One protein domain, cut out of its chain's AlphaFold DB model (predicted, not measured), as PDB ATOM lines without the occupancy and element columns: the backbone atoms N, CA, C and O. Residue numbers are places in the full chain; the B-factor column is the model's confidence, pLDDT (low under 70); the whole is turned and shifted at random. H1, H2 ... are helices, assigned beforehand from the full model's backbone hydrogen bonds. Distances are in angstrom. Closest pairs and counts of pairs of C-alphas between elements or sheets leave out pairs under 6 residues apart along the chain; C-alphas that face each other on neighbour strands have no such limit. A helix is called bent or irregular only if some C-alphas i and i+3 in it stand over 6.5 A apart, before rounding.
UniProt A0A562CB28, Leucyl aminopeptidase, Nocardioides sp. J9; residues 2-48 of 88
ATOM      1  N   PRO A   2     150.986 173.831  53.470       93.00
ATOM      2  CA  PRO A   2     150.611 174.510  52.233       93.00
ATOM      3  C   PRO A   2     149.443 173.792  51.541       93.00
ATOM      4  O   PRO A   2     149.467 172.566  51.421       93.00
ATOM      5  N   LEU A   3     148.464 174.553  51.041       95.06
ATOM      6  CA  LEU A   3     147.491 174.076  50.048       95.06
ATOM      7  C   LEU A   3     148.226 173.894  48.713       95.06
ATOM      8  O   LEU A   3     148.259 174.779  47.860       95.06
ATOM      9  N   TYR A   4     148.950 172.784  48.587       95.75
ATOM     10  CA  TYR A   4     149.821 172.546  47.443       95.75
ATOM     11  C   TYR A   4     149.013 172.063  46.237       95.75
ATOM     12  O   TYR A   4     148.598 170.906  46.188       95.75
ATOM     13  N   ALA A   5     148.864 172.935  45.237       93.69
ATOM     14  CA  ALA A   5     148.087 172.677  44.022       93.69
ATOM     15  C   ALA A   5     148.509 171.410  43.253       93.69
ATOM     16  O   ALA A   5     147.696 170.815  42.558       93.69
ATOM     17  N   GLY A   6     149.752 170.931  43.407       94.12
ATOM     18  CA  GLY A   6     150.204 169.688  42.768       94.12
ATOM     19  C   GLY A   6     149.511 168.411  43.269       94.12
ATOM     20  O   GLY A   6     149.768 167.337  42.729       94.12
ATOM     21  N   TYR A   7     148.660 168.500  44.297       94.88
ATOM     22  CA  TYR A   7     147.796 167.403  44.737       94.88
ATOM     23  C   TYR A   7     146.340 167.513  44.246       94.88
ATOM     24  O   TYR A   7     145.598 166.559  44.460       94.88
ATOM     25  N   GLU A   8     145.933 168.594  43.571       94.56
ATOM     26  CA  GLU A   8     144.542 168.792  43.107       94.56
ATOM     27  C   GLU A   8     144.088 167.714  42.120       94.56
ATOM     28  O   GLU A   8     143.019 167.135  42.284       94.56
ATOM     29  N   ASP A   9     144.943 167.342  41.161       95.44
ATOM     30  CA  ASP A   9     144.625 166.307  40.162       95.44
ATOM     31  C   ASP A   9     144.265 164.955  40.794       95.44
ATOM     32  O   ASP A   9     143.583 164.128  40.185       95.44
ATOM     33  N   LYS A  10     144.708 164.713  42.033       95.88
ATOM     34  CA  LYS A  10     144.358 163.496  42.760       95.88
ATOM     35  C   LYS A  10     142.881 163.438  43.135       95.88
ATOM     36  O   LYS A  10     142.350 162.339  43.250       95.88
ATOM     37  N   LEU A  11     142.229 164.583  43.323       96.94
ATOM     38  CA  LEU A  11     140.812 164.666  43.669       96.94
ATOM     39  C   LEU A  11     139.899 164.373  42.473       96.94
ATOM     40  O   LEU A  11     138.691 164.289  42.657       96.94
ATOM     41  N   ALA A  12     140.429 164.174  41.262       96.38
ATOM     42  CA  ALA A  12     139.613 163.871  40.095       96.38
ATOM     43  C   ALA A  12     138.818 162.560  40.260       96.38
ATOM     44  O   ALA A  12     139.366 161.500  40.572       96.38
ATOM     45  N   SER A  13     137.517 162.615  39.970       96.62
ATOM     46  CA  SER A  13     136.636 161.447  39.905       96.62
ATOM     47  C   SER A  13     136.087 161.262  38.490       96.62
ATOM     48  O   SER A  13     135.871 162.215  37.748       96.62
ATOM     49  N   LYS A  14     135.865 160.005  38.084       97.00
ATOM     50  CA  LYS A  14     135.312 159.671  36.756       97.00
ATOM     51  C   LYS A  14     133.789 159.807  36.679       97.00
ATOM     52  O   LYS A  14     133.236 159.719  35.588       97.00
ATOM     53  N   VAL A  15     133.122 159.913  37.827       97.81
ATOM     54  CA  VAL A  15     131.655 159.824  37.948       97.81
ATOM     55  C   VAL A  15     131.050 160.900  38.850       97.81
ATOM     56  O   VAL A  15     129.832 160.988  38.941       97.81
ATOM     57  N   ALA A  16     131.885 161.682  39.535       98.00
ATOM     58  CA  ALA A  16     131.486 162.731  40.466       98.00
ATOM     59  C   ALA A  16     132.440 163.924  40.332       98.00
ATOM     60  O   ALA A  16     133.462 163.820  39.652       98.00
ATOM     61  N   ASP A  17     132.131 165.017  41.021       97.00
ATOM     62  CA  ASP A  17     132.922 166.248  40.950       97.00
ATOM     63  C   ASP A  17     134.294 166.107  41.633       97.00
ATOM     64  O   ASP A  17     135.275 166.680  41.169       97.00
ATOM     65  N   ALA A  18     134.383 165.295  42.694       96.94
ATOM     66  CA  ALA A  18     135.634 165.018  43.399       96.94
ATOM     67  C   ALA A  18     135.648 163.633  44.074       96.94
ATOM     68  O   ALA A  18     134.604 163.053  44.385       96.94
ATOM     69  N   ALA A  19     136.846 163.100  44.319       97.12
ATOM     70  CA  ALA A  19     137.113 161.917  45.131       97.12
ATOM     71  C   ALA A  19     137.462 162.331  46.572       97.12
ATOM     72  O   ALA A  19     138.349 163.153  46.785       97.12
ATOM     73  N   ASN A  20     136.791 161.742  47.565       96.19
ATOM     74  CA  ASN A  20     136.980 162.084  48.981       96.19
ATOM     75  C   ASN A  20     138.173 161.372  49.647       96.19
ATOM     76  O   ASN A  20     138.598 161.780  50.725       96.19
ATOM     77  N   ASP A  21     138.694 160.309  49.032       95.38
ATOM     78  CA  ASP A  21     139.884 159.589  49.493       95.38
ATOM     79  C   ASP A  21     140.773 159.193  48.304       95.38
ATOM     80  O   ASP A  21     140.696 158.078  47.783       95.38
ATOM     81  N   PRO A  22     141.606 160.122  47.813       93.00
ATOM     82  CA  PRO A  22     142.477 159.859  46.675       93.00
ATOM     83  C   PRO A  22     143.843 159.254  47.070       93.00
ATOM     84  O   PRO A  22     144.699 159.022  46.209       93.00
ATOM     85  N   GLY A  23     144.085 159.038  48.370       91.56
ATOM     86  CA  GLY A  23     145.363 158.589  48.926       91.56
ATOM     87  C   GLY A  23     146.540 159.578  48.788       91.56
ATOM     88  O   GLY A  23     146.477 160.643  48.168       91.56
ATOM     89  N   GLY A  24     147.696 159.208  49.347       88.81
ATOM     90  CA  GLY A  24     148.914 160.030  49.339       88.81
ATOM     91  C   GLY A  24     149.047 160.929  50.570       88.81
ATOM     92  O   GLY A  24     149.022 160.435  51.692       88.81
ATOM     93  N   ALA A  25     149.250 162.237  50.370       93.50
ATOM     94  CA  ALA A  25     149.428 163.202  51.457       93.50
ATOM     95  C   ALA A  25     148.070 163.582  52.082       93.50
ATOM     96  O   ALA A  25     147.566 164.677  51.843       93.50
ATOM     97  N   GLY A  26     147.499 162.660  52.869       93.94
ATOM     98  CA  GLY A  26     146.110 162.687  53.348       93.94
ATOM     99  C   GLY A  26     145.642 164.020  53.933       93.94
ATOM    100  O   GLY A  26     144.596 164.519  53.535       93.94
ATOM    101  N   ALA A  27     146.445 164.643  54.801       95.62
ATOM    102  CA  ALA A  27     146.107 165.940  55.394       95.62
ATOM    103  C   ALA A  27     145.966 167.054  54.335       95.62
ATOM    104  O   ALA A  27     145.037 167.858  54.388       95.62
ATOM    105  N   ILE A  28     146.851 167.086  53.330       96.31
ATOM    106  CA  ILE A  28     146.798 168.089  52.257       96.31
ATOM    107  C   ILE A  28     145.621 167.802  51.327       96.31
ATOM    108  O   ILE A  28     144.862 168.711  51.018       96.31
ATOM    109  N   THR A  29     145.436 166.549  50.903       96.88
ATOM    110  CA  THR A  29     144.330 166.182  50.005       96.88
ATOM    111  C   THR A  29     142.965 166.389  50.656       96.88
ATOM    112  O   THR A  29     142.045 166.833  49.982       96.88
ATOM    113  N   ALA A  30     142.832 166.146  51.965       97.12
ATOM    114  CA  ALA A  30     141.613 166.456  52.709       97.12
ATOM    115  C   ALA A  30     141.368 167.972  52.784       97.12
ATOM    116  O   ALA A  30     140.250 168.423  52.551       97.12
ATOM    117  N   ALA A  31     142.407 168.773  53.040       97.44
ATOM    118  CA  ALA A  31     142.288 170.230  53.047       97.44
ATOM    119  C   ALA A  31     141.897 170.801  51.668       97.44
ATOM    120  O   ALA A  31     141.052 171.693  51.604       97.44
ATOM    121  N   LEU A  32     142.461 170.267  50.579       96.81
ATOM    122  CA  LEU A  32     142.090 170.629  49.203       96.81
ATOM    123  C   LEU A  32     140.654 170.195  48.870       96.81
ATOM    124  O   LEU A  32     139.910 170.949  48.257       96.81
ATOM    125  N   PHE A  33     140.215 169.027  49.344       97.25
ATOM    126  CA  PHE A  33     138.818 168.613  49.199       97.25
ATOM    127  C   PHE A  33     137.865 169.608  49.882       97.25
ATOM    128  O   PHE A  33     136.874 170.023  49.290       97.25
ATOM    129  N   LEU A  34     138.177 170.046  51.111       97.69
ATOM    130  CA  LEU A  34     137.377 171.047  51.829       97.69
ATOM    131  C   LEU A  34     137.334 172.402  51.110       97.69
ATOM    132  O   LEU A  34     136.294 173.060  51.120       97.69
ATOM    133  N   GLN A  35     138.432 172.805  50.466       96.25
ATOM    134  CA  GLN A  35     138.538 174.064  49.724       96.25
ATOM    135  C   GLN A  35     137.480 174.202  48.619       96.25
ATOM    136  O   GLN A  35     137.069 175.315  48.310       96.25
ATOM    137  N   HIS A  36     136.977 173.109  48.048       95.88
ATOM    138  CA  HIS A  36     135.953 173.177  46.996       95.88
ATOM    139  C   HIS A  36     134.589 173.675  47.517       95.88
ATOM    140  O   HIS A  36     133.732 174.060  46.725       95.88
ATOM    141  N   PHE A  37     134.387 173.715  48.840       97.38
ATOM    142  CA  PHE A  37     133.108 174.057  49.478       97.38
ATOM    143  C   PHE A  37     133.072 175.448  50.131       97.38
ATOM    144  O   PHE A  37     132.022 175.864  50.617       97.38
ATOM    145  N   VAL A  38     134.196 176.163  50.175       96.44
ATOM    146  CA  VAL A  38     134.328 177.431  50.923       96.44
ATOM    147  C   VAL A  38     133.922 178.668  50.114       96.44
ATOM    148  O   VAL A  38     133.572 179.692  50.698       96.44
ATOM    149  N   GLY A  39     133.928 178.576  48.778       94.75
ATOM    150  CA  GLY A  39     133.654 179.705  47.887       94.75
ATOM    151  C   GLY A  39     134.612 180.876  48.125       94.75
ATOM    152  O   GLY A  39     135.814 180.678  48.281       94.75
ATOM    153  N   ASP A  40     134.061 182.089  48.186       95.19
ATOM    154  CA  ASP A  40     134.824 183.328  48.396       95.19
ATOM    155  C   ASP A  40     135.047 183.665  49.884       95.19
ATOM    156  O   ASP A  40     135.551 184.735  50.221       95.19
ATOM    157  N   VAL A  41     134.642 182.782  50.804       95.81
ATOM    158  CA  VAL A  41     134.747 183.036  52.247       95.81
ATOM    159  C   VAL A  41     136.196 182.830  52.704       95.81
ATOM    160  O   VAL A  41     136.738 181.740  52.504       95.81
ATOM    161  N   PRO A  42     136.827 183.811  53.380       95.69
ATOM    162  CA  PRO A  42     138.126 183.594  54.008       95.69
ATOM    163  C   PRO A  42     138.057 182.424  54.996       95.69
ATOM    164  O   PRO A  42     137.231 182.430  55.912       95.69
ATOM    165  N   TRP A  43     138.919 181.419  54.832       96.19
ATOM    166  CA  TRP A  43     138.869 180.213  55.658       96.19
ATOM    167  C   TRP A  43     140.249 179.728  56.099       96.19
ATOM    168  O   TRP A  43     141.277 179.985  55.470       96.19
ATOM    169  N   ALA A  44     140.239 178.950  57.178       95.56
ATOM    170  CA  ALA A  44     141.354 178.123  57.605       95.56
ATOM    171  C   ALA A  44     140.833 176.745  58.034       95.56
ATOM    172  O   ALA A  44     139.749 176.630  58.607       95.56
ATOM    173  N   HIS A  45     141.615 175.699  57.774       97.06
ATOM    174  CA  HIS A  45     141.363 174.345  58.264       97.06
ATOM    175  C   HIS A  45     142.459 173.955  59.261       97.06
ATOM    176  O   HIS A  45     143.649 174.079  58.966       97.06
ATOM    177  N   LEU A  46     142.047 173.487  60.440       96.38
ATOM    178  CA  LEU A  46     142.933 172.966  61.475       96.38
ATOM    179  C   LEU A  46     142.733 171.453  61.575       96.38
ATOM    180  O   LEU A  46     141.726 170.996  62.112       96.38
ATOM    181  N   ASP A  47     143.696 170.687  61.067       97.00
ATOM    182  CA  ASP A  47     143.748 169.241  61.284       97.00
ATOM    183  C   ASP A  47     144.353 168.961  62.667       97.00
ATOM    184  O   ASP A  47     145.530 169.234  62.916       97.00
ATOM    185  N   ILE A  48     143.521 168.465  63.585       96.69
ATOM    186  CA  ILE A  48     143.889 168.182  64.979       96.69
ATOM    187  C   ILE A  48     143.845 166.687  65.311       96.69
ATOM    188  O   ILE A  48     143.935 166.329  66.484       96.69
TER     189      ILE A  48
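Overview. This is residues 2 to 48 of the 88 residues of the protein "Leucyl aminopeptidase" of Nocardioides sp. J9 (UniProt A0A562CB28). There is little regular structure here: two short helices, H1 then H2, cross nearly at right angles and two long loops make much of the rest. Residues 12 to 25 loop out between the helices; after H2 the tail swings out, residues 37 to 42 sticking out, and folds back with H2 between H1 and its end. The printed part has 47 residues, 17 in named elements, no named strand, class all helix; it is compact, radius of gyration of the C-alphas 10.7 A, spanning 30 by 22 by 18 A.

Along the chain. Find C-alpha 5 at (148.087, 172.677, 44.022); H1 runs from there to residue 11, 10.8 A. H1 is irregular: C-alphas 6 and 9 are 7.0 A apart. H2, residues 26 to 35, ends at (138.538, 174.064, 49.724), 14.1 A long.

Arrangement. H1 and H2 touch, about perpendicular at 87 degrees; look at their closest C-alphas, Tyr 7 and Thr 29, 6.4 A apart. In H2 every O i to N i+4 pair is within hydrogen-bond range; in H1 0 of 3 are, but 3 of 4 O i to N i+3 pairs.

Size, cuts and confidence. The farthest C-alphas, Val 15 and Ile 48, are 30.8 A apart. The H1 to H2 link is long, the printed part has no cut, and no printed residue is under pLDDT 70.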